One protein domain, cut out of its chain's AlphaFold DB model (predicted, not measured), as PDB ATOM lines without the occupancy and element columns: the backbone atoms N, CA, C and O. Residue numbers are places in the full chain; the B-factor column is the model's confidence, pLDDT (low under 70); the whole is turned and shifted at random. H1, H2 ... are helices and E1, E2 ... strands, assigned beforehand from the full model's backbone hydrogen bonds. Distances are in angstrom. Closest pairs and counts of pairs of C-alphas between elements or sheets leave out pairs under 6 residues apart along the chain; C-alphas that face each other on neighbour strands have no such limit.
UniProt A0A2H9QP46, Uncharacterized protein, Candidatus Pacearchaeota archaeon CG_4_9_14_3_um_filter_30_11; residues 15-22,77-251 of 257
ATOM      1  N   SER A  15     501.937 461.081 457.841       50.00
ATOM      2  CA  SER A  15     502.943 461.602 456.926       50.00
ATOM      3  C   SER A  15     502.379 462.875 456.319       50.00
ATOM      4  O   SER A  15     501.302 462.864 455.716       50.00
ATOM      5  N   ILE A  16     503.073 463.995 456.495       53.72
ATOM      6  CA  ILE A  16     502.738 465.180 455.717       53.72
ATOM      7  C   ILE A  16     503.160 464.885 454.291       53.72
ATOM      8  O   ILE A  16     504.303 464.515 454.069       53.72
ATOM      9  N   VAL A  17     502.243 465.054 453.339       52.47
ATOM     10  CA  VAL A  17     502.586 465.064 451.917       52.47
ATOM     11  C   VAL A  17     503.348 466.368 451.662       52.47
ATOM     12  O   VAL A  17     502.711 467.429 451.621       52.47
ATOM     13  N   PRO A  18     504.687 466.339 451.529       55.47
ATOM     14  CA  PRO A  18     505.508 467.552 451.576       55.47
ATOM     15  C   PRO A  18     505.209 468.506 450.416       55.47
ATOM     16  O   PRO A  18     505.375 469.713 450.537       55.47
ATOM     17  N   TRP A  19     504.630 467.996 449.328       58.62
ATOM     18  CA  TRP A  19     504.486 468.706 448.059       58.62
ATOM     19  C   TRP A  19     503.594 469.950 448.139       58.62
ATOM     20  O   TRP A  19     503.795 470.901 447.387       58.62
ATOM     21  N   MET A  20     502.581 469.965 449.019       62.56
ATOM     22  CA  MET A  20     501.783 471.184 449.226       62.56
ATOM     23  C   MET A  20     502.612 472.275 449.903       62.56
ATOM     24  O   MET A  20     502.526 473.434 449.509       62.56
ATOM     25  N   TYR A  21     503.437 471.900 450.882       71.75
ATOM     26  CA  TYR A  21     504.332 472.828 451.561       71.75
ATOM     27  C   TYR A  21     505.478 473.275 450.650       71.75
ATOM     28  O   TYR A  21     505.824 474.449 450.658       71.75
ATOM     29  N   GLU A  22     506.027 472.379 449.831       76.81
ATOM     30  CA  GLU A  22     507.061 472.706 448.843       76.81
ATOM     31  C   GLU A  22     506.559 473.764 447.849       76.81
ATOM     32  O   GLU A  22     507.195 474.801 447.707       76.81
ATOM     33  N   PRO A  77     519.629 468.807 479.577       94.56
ATOM     34  CA  PRO A  77     520.115 467.428 479.521       94.56
ATOM     35  C   PRO A  77     520.524 467.031 478.094       94.56
ATOM     36  O   PRO A  77     519.963 467.519 477.119       94.56
ATOM     37  N   GLY A  78     521.564 466.204 477.949       92.88
ATOM     38  CA  GLY A  78     522.068 465.823 476.621       92.88
ATOM     39  C   GLY A  78     521.072 464.947 475.856       92.88
ATOM     40  O   GLY A  78     520.880 465.128 474.658       92.88
ATOM     41  N   PHE A  79     520.412 464.040 476.577       97.38
ATOM     42  CA  PHE A  79     519.210 463.349 476.132       97.38
ATOM     43  C   PHE A  79     518.006 464.187 476.547       97.38
ATOM     44  O   PHE A  79     517.825 464.443 477.734       97.38
ATOM     45  N   CYS A  80     517.221 464.661 475.586       97.31
ATOM     46  CA  CYS A  80     516.029 465.453 475.862       97.31
ATOM     47  C   CYS A  80     515.015 465.340 474.726       97.31
ATOM     48  O   CYS A  80     515.357 464.962 473.606       97.31
ATOM     49  N   SER A  81     513.774 465.707 475.027       97.06
ATOM     50  CA  SER A  81     512.655 465.740 474.087       97.06
ATOM     51  C   SER A  81     512.002 467.115 474.098       97.06
ATOM     52  O   SER A  81     512.085 467.858 475.070       97.06
ATOM     53  N   MET A  82     511.359 467.485 472.997       97.00
ATOM     54  CA  MET A  82     510.587 468.719 472.908       97.00
ATOM     55  C   MET A  82     509.247 468.561 473.619       97.00
ATOM     56  O   MET A  82     508.480 467.653 473.312       97.00
ATOM     57  N   LYS A  83     508.924 469.493 474.507       96.12
ATOM     58  CA  LYS A  83     507.594 469.603 475.097       96.12
ATOM     59  C   LYS A  83     506.635 470.272 474.104       96.12
ATOM     60  O   LYS A  83     506.880 471.409 473.707       96.12
ATOM     61  N   ILE A  84     505.574 469.576 473.694       94.12
ATOM     62  CA  ILE A  84     504.567 470.062 472.737       94.12
ATOM     63  C   ILE A  84     503.247 470.282 473.459       94.12
ATOM     64  O   ILE A  84     502.669 469.347 474.006       94.12
ATOM     65  N   LYS A  85     502.712 471.504 473.404       91.25
ATOM     66  CA  LYS A  85     501.497 471.847 474.160       91.25
ATOM     67  C   LYS A  85     500.237 471.206 473.586       91.25
ATOM     68  O   LYS A  85     499.325 470.848 474.324       91.25
ATOM     69  N   ASN A  86     500.141 471.156 472.259       86.81
ATOM     70  CA  ASN A  86     498.975 470.674 471.522       86.81
ATOM     71  C   ASN A  86     499.313 470.475 470.034       86.81
ATOM     72  O   ASN A  86     500.403 470.814 469.572       86.81
ATOM     73  N   LYS A  87     498.340 469.990 469.257       84.12
ATOM     74  CA  LYS A  87     498.469 469.792 467.807       84.12
ATOM     75  C   LYS A  87     498.897 471.054 467.042       84.12
ATOM     76  O   LYS A  87     499.727 470.965 466.147       84.12
ATOM     77  N   LYS A  88     498.375 472.232 467.395       87.44
ATOM     78  CA  LYS A  88     498.722 473.493 466.714       87.44
ATOM     79  C   LYS A  88     500.186 473.882 466.949       87.44
ATOM     80  O   LYS A  88     500.835 474.429 466.061       87.44
ATOM     81  N   ASP A  89     500.697 473.598 468.141       90.44
ATOM     82  CA  ASP A  89     502.106 473.779 468.489       90.44
ATOM     83  C   ASP A  89     502.997 472.816 467.687       90.44
ATOM     84  O   ASP A  89     503.962 473.241 467.050       90.44
ATOM     85  N   LEU A  90     502.593 471.541 467.591       89.12
ATOM     86  CA  LEU A  90     503.258 470.539 466.751       89.12
ATOM     87  C   LEU A  90     503.331 470.976 465.281       89.12
ATOM     88  O   LEU A  90     504.406 470.974 464.687       89.12
ATOM     89  N   GLU A  91     502.209 471.412 464.705       87.56
ATOM     90  CA  GLU A  91     502.140 471.910 463.326       87.56
ATOM     91  C   GLU A  91     503.077 473.102 463.094       87.56
ATOM     92  O   GLU A  91     503.726 473.185 462.050       87.56
ATOM     93  N   LYS A  92     503.194 474.015 464.066       90.12
ATOM     94  CA  LYS A  92     504.126 475.146 463.985       90.12
ATOM     95  C   LYS A  92     505.577 474.665 463.922       90.12
ATOM     96  O   LYS A  92     506.342 475.169 463.100       90.12
ATOM     97  N   HIS A  93     505.957 473.704 464.762       92.56
ATOM     98  CA  HIS A  93     507.293 473.113 464.705       92.56
ATOM     99  C   HIS A  93     507.537 472.424 463.367       92.56
ATOM    100  O   HIS A  93     508.555 472.697 462.741       92.56
ATOM    101  N   ILE A  94     506.585 471.634 462.868       89.94
ATOM    102  CA  ILE A  94     506.730 470.963 461.572       89.94
ATOM    103  C   ILE A  94     506.955 471.969 460.437       89.94
ATOM    104  O   ILE A  94     507.901 471.806 459.673       89.94
ATOM    105  N   LYS A  95     506.166 473.049 460.358       87.62
ATOM    106  CA  LYS A  95     506.347 474.095 459.330       87.62
ATOM    107  C   LYS A  95     507.731 474.737 459.389       87.62
ATOM    108  O   LYS A  95     508.387 474.890 458.364       87.62
ATOM    109  N   ASN A  96     508.187 475.067 460.593       90.19
ATOM    110  CA  ASN A  96     509.499 475.666 460.818       90.19
ATOM    111  C   ASN A  96     510.653 474.731 460.420       90.19
ATOM    112  O   ASN A  96     511.647 475.169 459.842       90.19
ATOM    113  N   LEU A  97     510.531 473.447 460.761       91.50
ATOM    114  CA  LEU A  97     511.509 472.412 460.426       91.50
ATOM    115  C   LEU A  97     511.534 472.151 458.916       91.50
ATOM    116  O   LEU A  97     512.615 472.066 458.338       91.50
ATOM    117  N   HIS A  98     510.359 472.110 458.280       88.06
ATOM    118  CA  HIS A  98     510.212 471.965 456.833       88.06
ATOM    119  C   HIS A  98     510.853 473.120 456.084       88.06
ATOM    120  O   HIS A  98     511.702 472.894 455.233       88.06
ATOM    121  N   GLU A  99     510.526 474.359 456.449       88.31
ATOM    122  CA  GLU A  99     511.132 475.535 455.829       88.31
ATOM    123  C   GLU A  99     512.659 475.534 455.985       88.31
ATOM    124  O   GLU A  99     513.372 475.824 455.026       88.31
ATOM    125  N   LEU A 100     513.191 475.176 457.160       90.31
ATOM    126  CA  LEU A 100     514.640 475.096 457.356       90.31
ATOM    127  C   LEU A 100     515.282 474.014 456.477       90.31
ATOM    128  O   LEU A 100     516.284 474.299 455.824       90.31
ATOM    129  N   SER A 101     514.716 472.804 456.456       89.38
ATOM    130  CA  SER A 101     515.203 471.703 455.613       89.38
ATOM    131  C   SER A 101     515.153 472.072 454.130       89.38
ATOM    132  O   SER A 101     516.099 471.804 453.395       89.38
ATOM    133  N   TYR A 102     514.094 472.766 453.719       87.06
ATOM    134  CA  TYR A 102     513.893 473.211 452.349       87.06
ATOM    135  C   TYR A 102     514.887 474.287 451.918       87.06
ATOM    136  O   TYR A 102     515.458 474.211 450.836       87.06
ATOM    137  N   ASN A 103     515.181 475.264 452.784       87.56
ATOM    138  CA  ASN A 103     516.252 476.220 452.498       87.56
ATOM    139  C   ASN A 103     517.590 475.498 452.320       87.56
ATOM    140  O   ASN A 103     518.335 475.833 451.398       87.56
ATOM    141  N   HIS A 104     517.886 474.510 453.179       87.00
ATOM    142  CA  HIS A 104     519.072 473.668 453.017       87.00
ATOM    143  C   HIS A 104     519.085 473.008 451.646       87.00
ATOM    144  O   HIS A 104     520.104 473.141 450.992       87.00
ATOM    145  N   TYR A 105     517.980 472.406 451.183       85.25
ATOM    146  CA  TYR A 105     517.854 471.830 449.832       85.25
ATOM    147  C   TYR A 105     518.167 472.817 448.715       85.25
ATOM    148  O   TYR A 105     518.999 472.523 447.860       85.25
ATOM    149  N   LEU A 106     517.553 473.998 448.740       83.38
ATOM    150  CA  LEU A 106     517.727 474.999 447.689       83.38
ATOM    151  C   LEU A 106     519.157 475.539 447.616       83.38
ATOM    152  O   LEU A 106     519.728 475.612 446.530       83.38
ATOM    153  N   LEU A 107     519.770 475.860 448.764       81.56
ATOM    154  CA  LEU A 107     521.170 476.307 448.814       81.56
ATOM    155  C   LEU A 107     522.109 475.287 448.160       81.56
ATOM    156  O   LEU A 107     523.114 475.628 447.543       81.56
ATOM    157  N   LYS A 108     521.773 474.026 448.370       79.00
ATOM    158  CA  LYS A 108     522.520 472.850 447.986       79.00
ATOM    159  C   LYS A 108     522.322 472.472 446.521       79.00
ATOM    160  O   LYS A 108     523.294 472.115 445.875       79.00
ATOM    161  N   LEU A 109     521.132 472.685 445.961       78.44
ATOM    162  CA  LEU A 109     520.901 472.637 444.513       78.44
ATOM    163  C   LEU A 109     521.741 473.661 443.741       78.44
ATOM    164  O   LEU A 109     522.186 473.380 442.634       78.44
ATOM    165  N   GLU A 110     521.973 474.837 444.324       73.56
ATOM    166  CA  GLU A 110     522.769 475.897 443.695       73.56
ATOM    167  C   GLU A 110     524.293 475.687 443.851       73.56
ATOM    168  O   GLU A 110     525.087 476.412 443.253       73.56
ATOM    169  N   GLN A 111     524.728 474.705 444.654       71.25
ATOM    170  CA  GLN A 111     526.137 474.380 444.903       71.25
ATOM    171  C   GLN A 111     526.514 473.037 444.257       71.25
ATOM    172  O   GLN A 111     525.828 472.038 444.425       71.25
ATOM    173  N   GLU A 112     527.671 472.957 443.591       58.38
ATOM    174  CA  GLU A 112     528.143 471.689 442.994       58.38
ATOM    175  C   GLU A 112     528.491 470.607 444.042       58.38
ATOM    176  O   GLU A 112     528.517 469.417 443.723       58.38
ATOM    177  N   PHE A 113     528.736 470.993 445.304       54.91
ATOM    178  CA  PHE A 113     529.160 470.089 446.379       54.91
ATOM    179  C   PHE A 113     528.203 470.107 447.585       54.91
ATOM    180  O   PHE A 113     528.016 471.131 448.246       54.91
ATOM    181  N   GLY A 114     527.676 468.931 447.941       51.09
ATOM    182  CA  GLY A 114     526.793 468.717 449.091       51.09
ATOM    183  C   GLY A 114     525.525 467.961 448.700       51.09
ATOM    184  O   GLY A 114     525.484 467.322 447.653       51.09
ATOM    185  N   PHE A 115     524.492 467.992 449.541       53.28
ATOM    186  CA  PHE A 115     523.135 467.679 449.071       53.28
ATOM    187  C   PHE A 115     522.715 468.669 447.973       53.28
ATOM    188  O   PHE A 115     523.428 469.653 447.793       53.28
ATOM    189  N   PRO A 116     521.657 468.386 447.193       54.41
ATOM    190  CA  PRO A 116     521.141 467.042 446.925       54.41
ATOM    191  C   PRO A 116     522.041 466.145 446.094       54.41
ATOM    192  O   PRO A 116     521.683 465.003 445.817       54.41
ATOM    193  N   SER A 117     523.251 466.599 445.806       54.06
ATOM    194  CA  SER A 117     524.155 465.932 444.893       54.06
ATOM    195  C   SER A 117     524.728 464.613 445.441       54.06
ATOM    196  O   SER A 117     524.733 463.657 444.673       54.06
ATOM    197  N   TYR A 118     525.176 464.480 446.715       57.00
ATOM    198  CA  TYR A 118     525.957 463.263 447.079       57.00
ATOM    199  C   TYR A 118     525.937 462.634 448.494       57.00
ATOM    200  O   TYR A 118     526.304 461.463 448.573       57.00
ATOM    201  N   CYS A 119     525.567 463.281 449.615       78.44
ATOM    202  CA  CYS A 119     525.720 462.606 450.929       78.44
ATOM    203  C   CYS A 119     524.621 462.900 451.964       78.44
ATOM    204  O   CYS A 119     524.538 464.005 452.508       78.44
ATOM    205  N   CYS A 120     523.837 461.870 452.306       85.19
ATOM    206  CA  CYS A 120     522.818 461.891 453.362       85.19
ATOM    207  C   CYS A 120     523.388 462.282 454.735       85.19
ATOM    208  O   CYS A 120     522.806 463.098 455.454       85.19
ATOM    209  N   TYR A 121     524.587 461.790 455.058       85.88
ATOM    210  CA  TYR A 121     525.244 462.074 456.329       85.88
ATOM    211  C   TYR A 121     525.668 463.540 456.444       85.88
ATOM    212  O   TYR A 121     525.265 464.213 457.387       85.88
ATOM    213  N   THR A 122     526.385 464.093 455.458       84.38
ATOM    214  CA  THR A 122     526.784 465.516 455.462       84.38
ATOM    215  C   THR A 122     525.583 466.453 455.601       84.38
ATOM    216  O   THR A 122     525.626 467.416 456.363       84.38
ATOM    217  N   SER A 123     524.490 466.134 454.917       86.06
ATOM    218  CA  SER A 123     523.246 466.913 454.955       86.06
ATOM    219  C   SER A 123     522.592 466.869 456.325       86.06
ATOM    220  O   SER A 123     522.183 467.899 456.863       86.06
ATOM    221  N   SER A 124     522.577 465.679 456.929       89.88
ATOM    222  CA  SER A 124     522.083 465.489 458.286       89.88
ATOM    223  C   SER A 124     522.906 466.284 459.301       89.88
ATOM    224  O   SER A 124     522.331 466.888 460.203       89.88
ATOM    225  N   ILE A 125     524.230 466.366 459.127       89.50
ATOM    226  CA  ILE A 125     525.121 467.187 459.963       89.50
ATOM    227  C   ILE A 125     524.808 468.684 459.820       89.50
ATOM    228  O   ILE A 125     524.671 469.388 460.826       89.50
ATOM    229  N   ASP A 126     524.681 469.178 458.588       88.56
ATOM    230  CA  ASP A 126     524.410 470.594 458.317       88.56
ATOM    231  C   ASP A 126     523.065 471.040 458.909       88.56
ATOM    232  O   ASP A 126     522.956 472.094 459.564       88.56
ATOM    233  N   LEU A 127     522.042 470.203 458.740       91.00
ATOM    234  CA  LEU A 127     520.722 470.441 459.299       91.00
ATOM    235  C   LEU A 127     520.721 470.292 460.828       91.00
ATOM    236  O   LEU A 127     520.158 471.146 461.510       91.00
ATOM    237  N   PHE A 128     521.419 469.303 461.391       93.69
ATOM    238  CA  PHE A 128     521.554 469.103 462.841       93.69
ATOM    239  C   PHE A 128     522.139 470.336 463.530       93.69
ATOM    240  O   PHE A 128     521.548 470.886 464.463       93.69
ATOM    241  N   PHE A 129     523.256 470.855 463.024       91.69
ATOM    242  CA  PHE A 129     523.843 472.074 463.570       91.69
ATOM    243  C   PHE A 129     522.967 473.304 463.348       91.69
ATOM    244  O   PHE A 129     522.938 474.205 464.194       91.69
ATOM    245  N   SER A 130     522.218 473.347 462.247       92.06
ATOM    246  CA  SER A 130     521.251 474.414 462.020       92.06
ATOM    247  C   SER A 130     520.118 474.386 463.043       92.06
ATOM    248  O   SER A 130     519.798 475.426 463.620       92.06
ATOM    249  N   LEU A 131     519.571 473.209 463.343       94.69
ATOM    250  CA  LEU A 131     518.543 472.997 464.362       94.69
ATOM    251  C   LEU A 131     519.041 473.374 465.759       94.69
ATOM    252  O   LEU A 131     518.402 474.167 466.459       94.69
ATOM    253  N   LEU A 132     520.243 472.926 466.125       94.12
ATOM    254  CA  LEU A 132     520.892 473.325 467.371       94.12
ATOM    255  C   LEU A 132     521.083 474.844 467.445       94.12
ATOM    256  O   LEU A 132     520.836 475.454 468.486       94.12
ATOM    257  N   LYS A 133     521.450 475.525 466.358       91.88
ATOM    258  CA  LYS A 133     521.516 476.995 466.365       91.88
ATOM    259  C   LYS A 133     520.134 477.647 466.474       91.88
ATOM    260  O   LYS A 133     520.010 478.626 467.213       91.88
ATOM    261  N   ARG A 134     519.108 477.067 465.843       92.12
ATOM    262  CA  ARG A 134     517.705 477.525 465.876       92.12
ATOM    263  C   ARG A 134     516.980 477.264 467.189       92.12
ATOM    264  O   ARG A 134     515.889 477.785 467.341       92.12
ATOM    265  N   GLY A 135     517.552 476.527 468.138       94.81
ATOM    266  CA  GLY A 135     516.902 476.314 469.439       94.81
ATOM    267  C   GLY A 135     516.369 474.907 469.677       94.81
ATOM    268  O   GLY A 135     515.622 474.745 470.631       94.81
ATOM    269  N   TYR A 136     516.733 473.921 468.854       97.00
ATOM    270  CA  TYR A 136     516.272 472.536 468.982       97.00
ATOM    271  C   TYR A 136     517.352 471.636 469.604       97.00
ATOM    272  O   TYR A 136     518.051 470.944 468.871       97.00
ATOM    273  N   PRO A 137     517.541 471.637 470.938       96.75
ATOM    274  CA  PRO A 137     518.540 470.788 471.596       96.75
ATOM    275  C   PRO A 137     518.214 469.290 471.523       96.75
ATOM    276  O   PRO A 137     519.105 468.473 471.728       96.75
ATOM    277  N   ASN A 138     516.958 468.940 471.233       97.62
ATOM    278  CA  ASN A 138     516.488 467.564 471.100       97.62
ATOM    279  C   ASN A 138     516.821 466.940 469.736       97.62
ATOM    280  O   ASN A 138     516.583 465.752 469.549       97.62
ATOM    281  N   SER A 139     517.334 467.702 468.765       97.12
ATOM    282  CA  SER A 139     517.690 467.136 467.462       97.12
ATOM    283  C   SER A 139     518.725 466.030 467.606       97.12
ATOM    284  O   SER A 139     519.685 466.186 468.360       97.12
ATOM    285  N   SER A 140     518.540 464.944 466.862       96.81
ATOM    286  CA  SER A 140     519.470 463.822 466.805       96.81
ATOM    287  C   SER A 140     519.642 463.374 465.359       96.81
ATOM    288  O   SER A 140     518.665 463.332 464.616       96.81
ATOM    289  N   ILE A 141     520.869 463.057 464.964       95.75
ATOM    290  CA  ILE A 141     521.173 462.359 463.713       95.75
ATOM    291  C   ILE A 141     521.016 460.867 463.980       95.75
ATOM    292  O   ILE A 141     521.477 460.399 465.020       95.75
ATOM    293  N   PHE A 142     520.427 460.138 463.041       94.94
ATOM    294  CA  PHE A 142     520.458 458.683 462.985       94.94
ATOM    295  C   PHE A 142     521.139 458.251 461.693       94.94
ATOM    296  O   PHE A 142     520.720 458.664 460.614       94.94
ATOM    297  N   GLY A 143     522.177 457.428 461.810       91.88
ATOM    298  CA  GLY A 143     522.801 456.730 460.691       91.88
ATOM    299  C   GLY A 143     522.390 455.264 460.711       91.88
ATOM    300  O   GLY A 143     522.547 454.607 461.735       91.88
ATOM    301  N   ASN A 144     521.869 454.754 459.599       88.56
ATOM    302  CA  ASN A 144     521.617 453.338 459.354       88.56
ATOM    303  C   ASN A 144     522.641 452.860 458.315       88.56
ATOM    304  O   ASN A 144     522.467 453.064 457.110       88.56
ATOM    305  N   TRP A 145     523.745 452.269 458.776       86.00
ATOM    306  CA  TRP A 145     524.904 451.988 457.920       86.00
ATOM    307  C   TRP A 145     524.690 450.822 456.965       86.00
ATOM    308  O   TRP A 145     525.205 450.831 455.849       86.00
ATOM    309  N   LYS A 146     523.861 449.851 457.345       84.62
ATOM    310  CA  LYS A 146     523.467 448.751 456.457       84.62
ATOM    311  C   LYS A 146     522.474 449.201 455.383       84.62
ATOM    312  O   LYS A 146     522.518 448.704 454.260       84.62
ATOM    313  N   GLY A 147     521.594 450.136 455.727       78.12
ATOM    314  CA  GLY A 147     520.718 450.849 454.802       78.12
ATOM    315  C   GLY A 147     521.430 451.958 454.025       78.12
ATOM    316  O   GLY A 147     520.832 452.503 453.107       78.12
ATOM    317  N   ASN A 148     522.689 452.265 454.362       84.56
ATOM    318  CA  ASN A 148     523.495 453.349 453.803       84.56
ATOM    319  C   ASN A 148     522.747 454.693 453.764       84.56
ATOM    320  O   ASN A 148     522.718 455.375 452.738       84.56
ATOM    321  N   HIS A 149     522.101 455.050 454.876       89.25
ATOM    322  CA  HIS A 149     521.299 456.263 454.947       89.25
ATOM    323  C   HIS A 149     521.399 456.972 456.293       89.25
ATOM    324  O   HIS A 149     521.597 456.329 457.320       89.25
ATOM    325  N   ALA A 150     521.233 458.293 456.290       90.75
ATOM    326  CA  ALA A 150     521.206 459.099 457.501       90.75
ATOM    327  C   ALA A 150     520.145 460.196 457.414       90.75
ATOM    328  O   ALA A 150     519.942 460.787 456.355       90.75
ATOM    329  N   TYR A 151     519.492 460.464 458.539       93.00
ATOM    330  CA  TYR A 151     518.425 461.454 458.676       93.00
ATOM    331  C   TYR A 151     518.383 461.989 460.112       93.00
ATOM    332  O   TYR A 151     519.192 461.600 460.957       93.00
ATOM    333  N   LEU A 152     517.449 462.892 460.415       95.38
ATOM    334  CA  LEU A 152     517.265 463.416 461.764       95.38
ATOM    335  C   LEU A 152     515.965 462.945 462.397       95.38
ATOM    336  O   LEU A 152     514.931 462.864 461.738       95.38
ATOM    337  N   GLY A 153     516.002 462.744 463.710       95.75
ATOM    338  CA  GLY A 153     514.808 462.635 464.535       95.75
ATOM    339  C   GLY A 153     514.835 463.622 465.694       95.75
ATOM    340  O   GLY A 153     515.877 463.921 466.283       95.75
ATOM    341  N   LEU A 154     513.662 464.160 466.001       97.19
ATOM    342  CA  LEU A 154     513.432 465.097 467.088       97.19
ATOM    343  C   LEU A 154     512.364 464.484 468.009       97.19
ATOM    344  O   LEU A 154     511.173 464.604 467.702       97.19
ATOM    345  N   PRO A 155     512.754 463.819 469.114       96.31
ATOM    346  CA  PRO A 155     511.807 463.287 470.084       96.31
ATOM    347  C   PRO A 155     510.969 464.415 470.681       96.31
ATOM    348  O   PRO A 155     511.486 465.499 470.977       96.31
ATOM    349  N   PHE A 156     509.685 464.154 470.890       95.69
ATOM    350  CA  PHE A 156     508.752 465.068 471.532       95.69
ATOM    351  C   PHE A 156     507.808 464.343 472.493       95.69
ATOM    352  O   PHE A 156     507.552 463.147 472.367       95.69
ATOM    353  N   LEU A 157     507.269 465.101 473.444       94.50
ATOM    354  CA  LEU A 157     506.238 464.672 474.379       94.50
ATOM    355  C   LEU A 157     505.045 465.621 474.254       94.50
ATOM    356  O   LEU A 157     505.190 466.832 474.429       94.50
ATOM    357  N   LEU A 158     503.871 465.080 473.931       90.75
ATOM    358  CA  LEU A 158     502.629 465.844 473.866       90.75
ATOM    359  C   LEU A 158     502.073 466.040 475.281       90.75
ATOM    360  O   LEU A 158     501.635 465.084 475.913       90.75
ATOM    361  N   ASP A 159     502.049 467.276 475.769       87.19
ATOM    362  CA  ASP A 159     501.680 467.614 477.149       87.19
ATOM    363  C   ASP A 159     500.304 467.099 477.552       87.19
ATOM    364  O   ASP A 159     500.136 466.549 478.641       87.19
ATOM    365  N   SER A 160     499.324 467.266 476.665       79.31
ATOM    366  CA  SER A 160     497.926 466.943 476.941       79.31
ATOM    367  C   SER A 160     497.671 465.450 477.146       79.31
ATOM    368  O   SER A 160     496.696 465.094 477.799       79.31
ATOM    369  N   THR A 161     498.513 464.582 476.581       80.69
ATOM    370  CA  THR A 161     498.316 463.118 476.581       80.69
ATOM    371  C   THR A 161     499.502 462.344 477.144       80.69
ATOM    372  O   THR A 161     499.408 461.131 477.295       80.69
ATOM    373  N   GLN A 162     500.624 463.014 477.423       85.94
ATOM    374  CA  GLN A 162     501.925 462.394 477.704       85.94
ATOM    375  C   GLN A 162     502.390 461.436 476.592       85.94
ATOM    376  O   GLN A 162     503.214 460.549 476.815       85.94
ATOM    377  N   GLN A 163     501.869 461.611 475.376       88.12
ATOM    378  CA  GLN A 163     502.207 460.759 474.247       88.12
ATOM    379  C   GLN A 163     503.600 461.108 473.729       88.12
ATOM    380  O   GLN A 163     503.889 462.262 473.404       88.12
ATOM    381  N   ARG A 164     504.452 460.087 473.654       92.12
ATOM    382  CA  ARG A 164     505.791 460.154 473.065       92.12
ATOM    383  C   ARG A 164     505.693 460.095 471.548       92.12
ATOM    384  O   ARG A 164     504.794 459.450 471.006       92.12
ATOM    385  N   GLY A 165     506.632 460.732 470.869       91.94
ATOM    386  CA  GLY A 165     506.753 460.624 469.426       91.94
ATOM    387  C   GLY A 165     508.046 461.220 468.906       91.94
ATOM    388  O   GLY A 165     508.856 461.762 469.660       91.94
ATOM    389  N   PHE A 166     508.215 461.135 467.593       93.88
ATOM    390  CA  PHE A 166     509.352 461.683 466.872       93.88
ATOM    391  C   PHE A 166     508.876 462.490 465.671       93.88
ATOM    392  O   PHE A 166     508.012 462.052 464.911       93.88
ATOM    393  N   LEU A 167     509.463 463.669 465.483       93.31
ATOM    394  CA  LEU A 167     509.469 464.330 464.182       93.31
ATOM    395  C   LEU A 167     510.692 463.838 463.426       93.31
ATOM    396  O   LEU A 167     511.815 464.056 463.881       93.31
ATOM    397  N   ILE A 168     510.475 463.180 462.295       92.44
ATOM    398  CA  ILE A 168     511.550 462.703 461.432       92.44
ATOM    399  C   ILE A 168     511.727 463.691 460.289       92.44
ATOM    400  O   ILE A 168     510.744 464.131 459.694       92.44
ATOM    401  N   ILE A 169     512.977 464.059 460.016       91.44
ATOM    402  CA  ILE A 169     513.353 464.925 458.904       91.44
ATOM    403  C   ILE A 169     514.429 464.212 458.115       91.44
ATOM    404  O   ILE A 169     515.553 464.040 458.588       91.44
ATOM    405  N   ASP A 170     514.082 463.832 456.900       88.94
ATOM    406  CA  ASP A 170     515.042 463.317 455.950       88.94
ATOM    407  C   ASP A 170     515.309 464.382 454.901       88.94
ATOM    408  O   ASP A 170     514.495 464.630 454.005       88.94
ATOM    409  N   SER A 171     516.464 465.030 455.046       82.31
ATOM    410  CA  SER A 171     516.888 466.013 454.070       82.31
ATOM    411  C   SER A 171     517.058 465.363 452.708       82.31
ATOM    412  O   SER A 171     516.669 465.983 451.745       82.31
ATOM    413  N   THR A 172     517.540 464.123 452.594       82.62
ATOM    414  CA  THR A 172     517.902 463.524 451.298       82.62
ATOM    415  C   THR A 172     516.930 462.438 450.859       82.62
ATOM    416  O   THR A 172     517.314 461.461 450.211       82.62
ATOM    417  N   SER A 173     515.660 462.610 451.230       82.38
ATOM    418  CA  SER A 173     514.609 461.642 450.944       82.38
ATOM    419  C   SER A 173     514.445 461.399 449.457       82.38
ATOM    420  O   SER A 173     514.195 460.268 449.068       82.38
ATOM    421  N   ASP A 174     514.625 462.421 448.620       79.75
ATOM    422  CA  ASP A 174     514.470 462.328 447.172       79.75
ATOM    423  C   ASP A 174     515.376 461.265 446.534       79.75
ATOM    424  O   ASP A 174     514.997 460.624 445.550       79.75
ATOM    425  N   GLN A 175     516.550 461.016 447.118       78.25
ATOM    426  CA  GLN A 175     517.497 459.984 446.697       78.25
ATOM    427  C   GLN A 175     516.952 458.563 446.892       78.25
ATOM    428  O   GLN A 175     517.284 457.679 446.102       78.25
ATOM    429  N   LEU A 176     516.062 458.371 447.866       79.75
ATOM    430  CA  LEU A 176     515.503 457.076 448.262       79.75
ATOM    431  C   LEU A 176     514.290 456.644 447.434       79.75
ATOM    432  O   LEU A 176     513.706 455.599 447.708       79.75
ATOM    433  N   PHE A 177     513.908 457.447 446.438       78.00
ATOM    434  CA  PHE A 177     512.824 457.120 445.521       78.00
ATOM    435  C   PHE A 177     513.364 456.815 444.118       78.00
ATOM    436  O   PHE A 177     514.116 457.614 443.546       78.00
ATOM    437  N   HIS A 178     512.954 455.695 443.527       77.75
ATOM    438  CA  HIS A 178     513.199 455.352 442.127       77.75
ATOM    439  C   HIS A 178     512.443 456.307 441.203       77.75
ATOM    440  O   HIS A 178     512.998 456.818 440.228       77.75
ATOM    441  N   ASN A 179     511.174 456.584 441.515       76.69
ATOM    442  CA  ASN A 179     510.380 457.542 440.758       76.69
ATOM    443  C   ASN A 179     510.598 458.968 441.284       76.69
ATOM    444  O   ASN A 179     509.872 459.452 442.150       76.69
ATOM    445  N   LYS A 180     511.563 459.677 440.690       75.44
ATOM    446  CA  LYS A 180     511.880 461.073 441.039       75.44
ATOM    447  C   LYS A 180     510.709 462.047 440.882       75.44
ATOM    448  O   LYS A 180     510.702 463.078 441.539       75.44
ATOM    449  N   LYS A 181     509.689 461.717 440.077       70.56
ATOM    450  CA  LYS A 181     508.488 462.560 439.929       70.56
ATOM    451  C   LYS A 181     507.589 462.546 441.159       70.56
ATOM    452  O   LYS A 181     506.746 463.427 441.276       70.56
ATOM    453  N   VAL A 182     507.716 461.527 442.013       70.50
ATOM    454  CA  VAL A 182     506.926 461.411 443.246       70.50
ATOM    455  C   VAL A 182     507.759 461.527 444.523       70.50
ATOM    456  O   VAL A 182     507.239 461.391 445.629       70.50
ATOM    457  N   ALA A 183     509.055 461.770 444.369       75.25
ATOM    458  CA  ALA A 183     509.991 461.832 445.468       75.25
ATOM    459  C   ALA A 183     509.824 463.166 446.220       75.25
ATOM    460  O   ALA A 183     509.958 464.219 445.592       75.25
ATOM    461  N   PRO A 184     509.534 463.163 447.534       76.62
ATOM    462  CA  PRO A 184     509.573 464.389 448.324       76.62
ATOM    463  C   PRO A 184     511.001 464.940 448.346       76.62
ATOM    464  O   PRO A 184     511.948 464.172 448.539       76.62
ATOM    465  N   LYS A 185     511.156 466.258 448.178       77.50
ATOM    466  CA  LYS A 185     512.473 466.910 448.186       77.50
ATOM    467  C   LYS A 185     513.094 466.848 449.577       77.50
ATOM    468  O   LYS A 185     514.266 466.516 449.719       77.50
ATOM    469  N   ASN A 186     512.276 467.094 450.600       80.19
ATOM    470  CA  ASN A 186     512.575 466.768 451.989       80.19
ATOM    471  C   ASN A 186     511.367 466.072 452.615       80.19
ATOM    472  O   ASN A 186     510.267 466.623 452.647       80.19
ATOM    473  N   ASN A 187     511.560 464.874 453.150       82.19
ATOM    474  CA  ASN A 187     510.483 464.161 453.816       82.19
ATOM    475  C   ASN A 187     510.413 464.585 455.282       82.19
ATOM    476  O   ASN A 187     511.420 464.552 455.995       82.19
ATOM    477  N   ILE A 188     509.217 464.963 455.737       86.25
ATOM    478  CA  ILE A 188     508.940 465.221 457.150       86.25
ATOM    479  C   ILE A 188     507.677 464.488 457.556       86.25
ATOM    480  O   ILE A 188     506.605 464.690 456.983       86.25
ATOM    481  N   PHE A 189     507.792 463.675 458.597       84.88
ATOM    482  CA  PHE A 189     506.660 462.936 459.130       84.88
ATOM    483  C   PHE A 189     506.713 462.839 460.651       84.88
ATOM    484  O   PHE A 189     507.753 463.016 461.287       84.88
ATOM    485  N   VAL A 190     505.538 462.598 461.225       85.50
ATOM    486  CA  VAL A 190     505.328 462.470 462.663       85.50
ATOM    487  C   VAL A 190     505.098 460.995 462.962       85.50
ATOM    488  O   VAL A 190     504.114 460.426 462.487       85.50
ATOM    489  N   SER A 191     505.960 460.396 463.781       86.62
ATOM    490  CA  SER A 191     505.675 459.101 464.399       86.62
ATOM    491  C   SER A 191     505.246 459.275 465.848       86.62
ATOM    492  O   SER A 191     505.701 460.188 466.540       86.62
ATOM    493  N   LEU A 192     504.380 458.379 466.309       82.94
ATOM    494  CA  LEU A 192     503.933 458.296 467.692       82.94
ATOM    495  C   LEU A 192     504.409 456.977 468.286       82.94
ATOM    496  O   LEU A 192     504.404 455.952 467.612       82.94
ATOM    497  N   GLY A 193     504.778 457.013 469.562       79.38
ATOM    498  CA  GLY A 193     505.464 455.914 470.227       79.38
ATOM    499  C   GLY A 193     506.981 455.987 470.060       79.38
ATOM    500  O   GLY A 193     507.545 457.036 469.747       79.38
ATOM    501  N   GLU A 194     507.630 454.861 470.342       70.69
ATOM    502  CA  GLU A 194     509.093 454.730 470.349       70.69
ATOM    503  C   GLU A 194     509.637 454.170 469.032       70.69
ATOM    504  O   GLU A 194     510.826 454.293 468.764       70.69
ATOM    505  N   GLU A 195     508.756 453.648 468.177       78.81
ATOM    506  CA  GLU A 195     509.097 453.071 466.882       78.81
ATOM    507  C   GLU A 195     508.459 453.859 465.731       78.81
ATOM    508  O   GLU A 195     507.472 454.586 465.898       78.81
ATOM    509  N   TRP A 196     509.029 453.732 464.535       84.19
ATOM    510  CA  TRP A 196     508.430 454.254 463.310       84.19
ATOM    511  C   TRP A 196     508.685 453.337 462.125       84.19
ATOM    512  O   TRP A 196     509.626 452.544 462.106       84.19
ATOM    513  N   ILE A 197     507.829 453.475 461.117       80.12
ATOM    514  CA  ILE A 197     508.005 452.836 459.822       80.12
ATOM    515  C   ILE A 197     508.469 453.917 458.858       80.12
ATOM    516  O   ILE A 197     507.722 454.847 458.555       80.12
ATOM    517  N   TYR A 198     509.712 453.802 458.397       79.62
ATOM    518  CA  TYR A 198     510.235 454.613 457.310       79.62
ATOM    519  C   TYR A 198     510.608 453.725 456.126       79.62
ATOM    520  O   TYR A 198     511.764 453.342 455.949       79.62
ATOM    521  N   GLU A 199     509.596 453.361 455.346       76.50
ATOM    522  CA  GLU A 199     509.748 452.575 454.123       76.50
ATOM    523  C   GLU A 199     510.020 453.487 452.923       76.50
ATOM    524  O   GLU A 199     509.422 454.555 452.777       76.50
ATOM    525  N   THR A 200     510.926 453.048 452.054       72.38
ATOM    526  CA  THR A 200     511.288 453.726 450.805       72.38
ATOM    527  C   THR A 200     511.234 452.720 449.662       72.38
ATOM    528  O   THR A 200     511.297 451.514 449.900       72.38
ATOM    529  N   ASP A 201     511.077 453.176 448.417       68.88
ATOM    530  CA  ASP A 201     511.023 452.255 447.276       68.88
ATOM    531  C   ASP A 201     512.421 451.890 446.742       68.88
ATOM    532  O   ASP A 201     512.501 451.071 445.827       68.88
ATOM    533  N   TRP A 202     513.502 452.462 447.300       70.75
ATOM    534  CA  TRP A 202     514.896 452.181 446.935       70.75
ATOM    535  C   TRP A 202     515.195 450.678 446.986       70.75
ATOM    536  O   TRP A 202     514.563 449.947 447.738       70.75
ATOM    537  N   GLY A 203     516.178 450.196 446.214       56.53
ATOM    538  CA  GLY A 203     516.395 448.768 445.915       56.53
ATOM    539  C   GLY A 203     516.527 447.803 447.106       56.53
ATOM    540  O   GLY A 203     516.480 446.595 446.896       56.53
ATOM    541  N   ASN A 204     516.654 448.312 448.335       54.25
ATOM    542  CA  ASN A 204     516.635 447.529 449.568       54.25
ATOM    543  C   ASN A 204     515.383 447.695 450.445       54.25
ATOM    544  O   ASN A 204     515.344 447.000 451.450       54.25
ATOM    545  N   GLY A 205     514.415 448.560 450.106       53.94
ATOM    546  CA  GLY A 205     513.036 448.693 450.622       53.94
ATOM    547  C   GLY A 205     512.770 448.440 452.108       53.94
ATOM    548  O   GLY A 205     511.661 448.075 452.490       53.94
ATOM    549  N   LYS A 206     513.791 448.555 452.955       68.75
ATOM    550  CA  LYS A 206     513.739 448.203 454.369       68.75
ATOM    551  C   LYS A 206     513.278 449.411 455.151       68.75
ATOM    552  O   LYS A 206     513.642 450.539 454.828       68.75
ATOM    553  N   ASN A 207     512.535 449.143 456.217       83.38
ATOM    554  CA  ASN A 207     512.277 450.132 457.243       83.38
ATOM    555  C   ASN A 207     513.617 450.707 457.738       83.38
ATOM    556  O   ASN A 207     514.458 449.964 458.238       83.38
ATOM    557  N   LEU A 208     513.810 452.018 457.588       86.50
ATOM    558  CA  LEU A 208     515.026 452.725 458.002       86.50
ATOM    559  C   LEU A 208     515.039 453.097 459.493       86.50
ATOM    560  O   LEU A 208     515.862 453.913 459.914       86.50
ATOM    561  N   TYR A 209     514.139 452.526 460.296       89.75
ATOM    562  CA  TYR A 209     514.160 452.649 461.751       89.75
ATOM    563  C   TYR A 209     515.551 452.295 462.329       89.75
ATOM    564  O   TYR A 209     516.160 451.320 461.878       89.75
ATOM    565  N   PRO A 210     516.093 453.060 463.298       89.38
ATOM    566  CA  PRO A 210     517.412 452.803 463.856       89.38
ATOM    567  C   PRO A 210     517.370 451.543 464.719       89.38
ATOM    568  O   PRO A 210     516.709 451.511 465.756       89.38
ATOM    569  N   SER A 211     518.112 450.517 464.317       89.94
ATOM    570  CA  SER A 211     518.193 449.243 465.031       89.94
ATOM    571  C   SER A 211     519.642 448.781 465.174       89.94
ATOM    572  O   SER A 211     520.531 449.167 464.405       89.94
ATOM    573  N   LYS A 212     519.893 447.911 466.154       88.12
ATOM    574  CA  LYS A 212     521.214 447.296 466.333       88.12
ATOM    575  C   LYS A 212     521.542 446.353 465.169       88.12
ATOM    576  O   LYS A 212     522.691 446.270 464.742       88.12
ATOM    577  N   GLU A 213     520.532 445.669 464.641       88.00
ATOM    578  CA  GLU A 213     520.605 444.718 463.528       88.00
ATOM    579  C   GLU A 213     520.996 445.381 462.199       88.00
ATOM    580  O   GLU A 213     521.504 444.712 461.286       88.00
ATOM    581  N   ASP A 214     520.766 446.689 462.089       86.81
ATOM    582  CA  ASP A 214     521.108 447.499 460.923       86.81
ATOM    583  C   ASP A 214     522.361 448.360 461.125       86.81
ATOM    584  O   ASP A 214     522.635 449.268 460.339       86.81
ATOM    585  N   ASP A 215     523.145 448.031 462.158       90.38
ATOM    586  CA  ASP A 215     524.350 448.754 462.566       90.38
ATOM    587  C   ASP A 215     524.081 450.251 462.756       90.38
ATOM    588  O   ASP A 215     524.884 451.095 462.372       90.38
ATOM    589  N   SER A 216     522.911 450.598 463.296       94.06
ATOM    590  CA  SER A 216     522.531 451.999 463.410       94.06
ATOM    591  C   SER A 216     523.272 452.695 464.552       94.06
ATOM    592  O   SER A 216     523.609 452.092 465.575       94.06
ATOM    593  N   ALA A 217     523.509 453.989 464.380       95.56
ATOM    594  CA  ALA A 217     524.115 454.851 465.380       95.56
ATOM    595  C   ALA A 217     523.384 456.195 465.441       95.56
ATOM    596  O   ALA A 217     522.646 456.558 464.522       95.56
ATOM    597  N   PHE A 218     523.581 456.936 466.528       96.25
ATOM    598  CA  PHE A 218     523.000 458.261 466.691       96.25
ATOM    599  C   PHE A 218     524.027 459.291 467.154       96.25
ATOM    600  O   PHE A 218     524.989 458.968 467.852       96.25
ATOM    601  N   SER A 219     523.775 460.557 466.831       95.50
ATOM    602  CA  SER A 219     524.495 461.698 467.395       95.50
ATOM    603  C   SER A 219     523.519 462.752 467.891       95.50
ATOM    604  O   SER A 219     522.573 463.096 467.188       95.50
ATOM    605  N   ASN A 220     523.720 463.271 469.098       95.94
ATOM    606  CA  ASN A 220     522.845 464.268 469.708       95.94
ATOM    607  C   ASN A 220     523.639 465.196 470.641       95.94
ATOM    608  O   ASN A 220     524.868 465.159 470.712       95.94
ATOM    609  N   LEU A 221     522.942 466.039 471.403       95.38
ATOM    610  CA  LEU A 221     523.591 466.942 472.351       95.38
ATOM    611  C   LEU A 221     524.404 466.211 473.442       95.38
ATOM    612  O   LEU A 221     525.380 466.777 473.937       95.38
ATOM    613  N   HIS A 222     524.028 464.984 473.825       95.75
ATOM    614  CA  HIS A 222     524.803 464.162 474.758       95.75
ATOM    615  C   HIS A 222     526.148 463.756 474.157       95.75
ATOM    616  O   HIS A 222     527.182 464.066 474.744       95.75
ATOM    617  N   THR A 223     526.154 463.152 472.969       94.31
ATOM    618  CA  THR A 223     527.398 462.672 472.345       94.31
ATOM    619  C   THR A 223     528.346 463.824 471.990       94.31
ATOM    620  O   THR A 223     529.563 463.696 472.130       94.31
ATOM    621  N   LEU A 224     527.815 465.010 471.655       92.19
ATOM    622  CA  LEU A 224     528.627 466.227 471.504       92.19
ATOM    623  C   LEU A 224     529.375 466.625 472.791       92.19
ATOM    624  O   LEU A 224     530.430 467.253 472.711       92.19
ATOM    625  N   ARG A 225     528.847 466.301 473.980       92.00
ATOM    626  CA  ARG A 225     529.515 466.583 475.267       92.00
ATOM    627  C   ARG A 225     530.607 465.587 475.595       92.00
ATOM    628  O   ARG A 225     531.565 465.973 476.255       92.00
ATOM    629  N   GLU A 226     530.453 464.340 475.167       90.94
ATOM    630  CA  GLU A 226     531.446 463.288 475.393       90.94
ATOM    631  C   GLU A 226     532.742 463.589 474.634       90.94
ATOM    632  O   GLU A 226     533.836 463.387 475.155       90.94
ATOM    633  N   VAL A 227     532.626 464.167 473.433       86.56
ATOM    634  CA  VAL A 227     533.770 464.564 472.599       86.56
ATOM    635  C   VAL A 227     533.600 465.983 472.041       86.56
ATOM    636  O   VAL A 227     533.378 466.180 470.843       86.56
ATOM    637  N   PRO A 228     533.798 467.019 472.880       82.69
ATOM    638  CA  PRO A 228     533.530 468.418 472.527       82.69
ATOM    639  C   PRO A 228     534.425 468.970 471.406       82.69
ATOM    640  O   PRO A 228     534.135 470.029 470.853       82.69
ATOM    641  N   ASN A 229     535.499 468.255 471.059       80.75
ATOM    642  CA  ASN A 229     536.447 468.624 470.007       80.75
ATOM    643  C   ASN A 229     536.208 467.894 468.665       80.75
ATOM    644  O   ASN A 229     536.964 468.139 467.729       80.75
ATOM    645  N   SER A 230     535.200 467.018 468.561       75.06
ATOM    646  CA  SER A 230     534.814 466.315 467.319       75.06
ATOM    647  C   SER A 230     533.625 466.992 466.631       75.06
ATOM    648  O   SER A 230     532.865 467.670 467.302       75.06
ATOM    649  N   SER A 231     533.406 466.811 465.326       67.38
ATOM    650  CA  SER A 231     532.200 467.330 464.652       67.38
ATOM    651  C   SER A 231     530.945 466.634 465.085       67.38
ATOM    652  O   SER A 231     530.007 467.260 465.559       67.38
ATOM    653  N   VAL A 232     530.951 465.333 464.908       81.31
ATOM    654  CA  VAL A 232     529.829 464.466 465.164       81.31
ATOM    655  C   VAL A 232     530.441 463.194 465.697       81.31
ATOM    656  O   VAL A 232     531.408 462.664 465.148       81.31
ATOM    657  N   HIS A 233     529.931 462.773 466.841       84.44
ATOM    658  CA  HIS A 233     530.279 461.500 467.431       84.44
ATOM    659  C   HIS A 233     529.038 460.662 467.532       84.44
ATOM    660  O   HIS A 233     527.990 461.135 467.986       84.44
ATOM    661  N   GLU A 234     529.186 459.437 467.072       89.25
ATOM    662  CA  GLU A 234     528.098 458.504 466.958       89.25
ATOM    663  C   GLU A 234     528.215 457.461 468.053       89.25
ATOM    664  O   GLU A 234     529.256 456.826 468.225       89.25
ATOM    665  N   SER A 235     527.123 457.296 468.787       94.12
ATOM    666  CA  SER A 235     526.956 456.226 469.753       94.12
ATOM    667  C   SER A 235     526.070 455.139 469.157       94.12
ATOM    668  O   SER A 235     525.099 455.424 468.456       94.12
ATOM    669  N   LYS A 236     526.399 453.880 469.455       94.62
ATOM    670  CA  LYS A 236     525.593 452.704 469.084       94.62
ATOM    671  C   LYS A 236     524.608 452.288 470.185       94.62
ATOM    672  O   LYS A 236     523.908 451.291 470.034       94.62
ATOM    673  N   ASP A 237     524.554 453.024 471.296       94.88
ATOM    674  CA  ASP A 237     523.689 452.720 472.444       94.88
ATOM    675  C   ASP A 237     522.257 453.248 472.240       94.88
ATOM    676  O   ASP A 237     521.797 454.185 472.900       94.88
ATOM    677  N   LEU A 238     521.566 452.681 471.247       94.38
ATOM    678  CA  LEU A 238     520.209 453.087 470.865       94.38
ATOM    679  C   LEU A 238     519.185 452.814 471.972       94.38
ATOM    680  O   LEU A 238     518.271 453.610 472.162       94.38
ATOM    681  N   GLU A 239     519.349 451.728 472.731       93.31
ATOM    682  CA  GLU A 239     518.456 451.386 473.845       93.31
ATOM    683  C   GLU A 239     518.453 452.497 474.898       93.31
ATOM    684  O   GLU A 239     517.395 452.990 475.303       93.31
ATOM    685  N   ARG A 240     519.645 452.961 475.286       94.88
ATOM    686  CA  ARG A 240     519.779 454.088 476.204       94.88
ATOM    687  C   ARG A 240     519.213 455.374 475.621       94.88
ATOM    688  O   ARG A 240     518.541 456.112 476.340       94.88
ATOM    689  N   PHE A 241     519.450 455.634 474.334       95.44
ATOM    690  CA  PHE A 241     518.880 456.797 473.659       95.44
ATOM    691  C   PHE A 241     517.352 456.815 473.779       95.44
ATOM    692  O   PHE A 241     516.803 457.781 474.310       95.44
ATOM    693  N   PHE A 242     516.668 455.754 473.339       93.75
ATOM    694  CA  PHE A 242     515.203 455.706 473.322       93.75
ATOM    695  C   PHE A 242     514.600 455.783 474.726       93.75
ATOM    696  O   PHE A 242     513.542 456.387 474.909       93.75
ATOM    697  N   LYS A 243     515.310 455.262 475.731       92.56
ATOM    698  CA  LYS A 243     514.911 455.355 477.134       92.56
ATOM    699  C   LYS A 243     515.034 456.775 477.703       92.56
ATOM    700  O   LYS A 243     514.073 457.285 478.273       92.56
ATOM    701  N   GLU A 244     516.193 457.421 477.560       96.00
ATOM    702  CA  GLU A 244     516.516 458.650 478.307       96.00
ATOM    703  C   GLU A 244     515.982 459.943 477.658       96.00
ATOM    704  O   GLU A 244     515.777 460.946 478.350       96.00
ATOM    705  N   VAL A 245     515.726 459.969 476.341       95.75
ATOM    706  CA  VAL A 245     515.292 461.211 475.658       95.75
ATOM    707  C   VAL A 245     513.940 461.734 476.143       95.75
ATOM    708  O   VAL A 245     513.719 462.947 476.173       95.75
ATOM    709  N   PHE A 246     513.043 460.852 476.580       95.06
ATOM    710  CA  PHE A 246     511.715 461.238 477.066       95.06
ATOM    711  C   PHE A 246     511.676 461.587 478.560       95.06
ATOM    712  O   PHE A 246     510.679 462.137 479.021       95.06
ATOM    713  N   GLU A 247     512.747 461.325 479.312       95.06
ATOM    714  CA  GLU A 247     512.827 461.651 480.748       95.06
ATOM    715  C   GLU A 247     513.055 463.150 480.995       95.06
ATOM    716  O   GLU A 247     512.796 463.661 482.083       95.06
ATOM    717  N   ASN A 248     513.516 463.871 479.969       94.94
ATOM    718  CA  ASN A 248     513.944 465.262 480.066       94.94
ATOM    719  C   ASN A 248     513.224 466.146 479.026       94.94
ATOM    720  O   ASN A 248     513.858 466.603 478.069       94.94
ATOM    721  N   PRO A 249     511.904 466.384 479.159       95.00
ATOM    722  CA  PRO A 249     511.182 467.268 478.255       95.00
ATOM    723  C   PRO A 249     511.616 468.725 478.464       95.00
ATOM    724  O   PRO A 249     511.676 469.222 479.591       95.00
ATOM    725  N   VAL A 250     511.895 469.432 477.371       96.00
ATOM    726  CA  VAL A 250     512.340 470.827 477.379       96.00
ATOM    727  C   VAL A 250     511.456 471.695 476.498       96.00
ATOM    728  O   VAL A 250     510.990 471.277 475.437       96.00
ATOM    729  N   GLU A 251     511.233 472.931 476.932       94.12
ATOM    730  CA  GLU A 251     510.541 473.919 476.111       94.12
ATOM    731  C   GLU A 251     511.454 474.404 474.987       94.12
ATOM    732  O   GLU A 251     512.592 474.826 475.218       94.12
TER     733      GLU A 251
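This is residues 15 to 22 and 77 to 251 of the 257 residues of an uncharacterized protein of Candidatus Pacearchaeota archaeon CG_4_9_14_3_um_filter_30_11 (UniProt A0A2H9QP46). A strongly twisted six-stranded sheet has two long helices, H2 and H3, over one face, while the long loop of residues 193 to 215, with no named element, runs over the other. The short helices H4, H5 and H6 lie round the sheet's borders, and the short H1 is near H2. The printed part has 183 residues, with six named helices and six named strands in the order H1 E1 H2 H3 E2 E3 E4 H4 E5 E6 H5 H6. The sheet is branched and mixed, the class is mixed, helices and strands, and the whole is compact, with a radius of gyration of the C-alphas of 15.4 A and spans of 40 by 36 by 30 A.

Find C-alpha 149 at (521.299, 456.263, 454.947); from there E3, residues 149 to 158, runs 28.3 A. The other strands are E1, residues 81 to 84, E2, 140 to 144, E4, 163 to 170, 22.5 A long, E5, 187 to 192, 16.4 A, and E6, 216 to 219. H2, residues 87 to 109, starts at C-alpha 87 (498.469, 469.792, 467.807) and runs 32.5 A; H3, residues 120 to 134, runs 20.7 A. The short helices are H1, residues 18 to 22, H4, 173 to 176, H5, 221 to 226, and H6, 238 to 244, which ends at C-alpha 244 (516.516, 458.650, 478.307).

Start at E3, which has E1 and E2 on one side and E4 on the other. E2, E3 and E4 form a meander, each strand the antiparallel neighbour of the one before; look for N 142 and O 151 at 2.8 A, and N 154 and O 167 at 2.8 A. E1 is parallel to E3, with N 82 and O 155 at 2.8 A. The edge strands E5 and E6 are antiparallel to E4 and E2, with N 166 and O 191 at 2.9 A and N 141 and O 219 at 2.8 A. H2 runs along E4 at a height over the sheet of 9.1 A, its Ile 94 and Leu 167 C-alphas closest at 7.6 A. On the same face, H3 is over E3 at 8.8 A, with C-alphas of Tyr 121 and Ala 150 closest at 5.2 A. H2 and H3 only just touch, with 3 pairs of C-alphas within 8 A. H4 stands at the sheet's level, H6 is over none of the strands, and H5 is not on the sheet. Every O i to N i+4 pair is within hydrogen-bond range in H1, H2, H3, H5 and H6; H4 is too short for one.

The C-alphas of Glu 112 and Thr 161, the two farthest apart, are 45.7 A apart. Residues 23 to 76 are not printed, and C-alphas 22 and 77 are 33.8 A apart across that cut. The links E5 to E6 and H5 to H6 are long. The mean pLDDT of the printed part is 84.8, and residues 15 to 20, 112 to 118, 201, 203 to 206 and 231 are under 70.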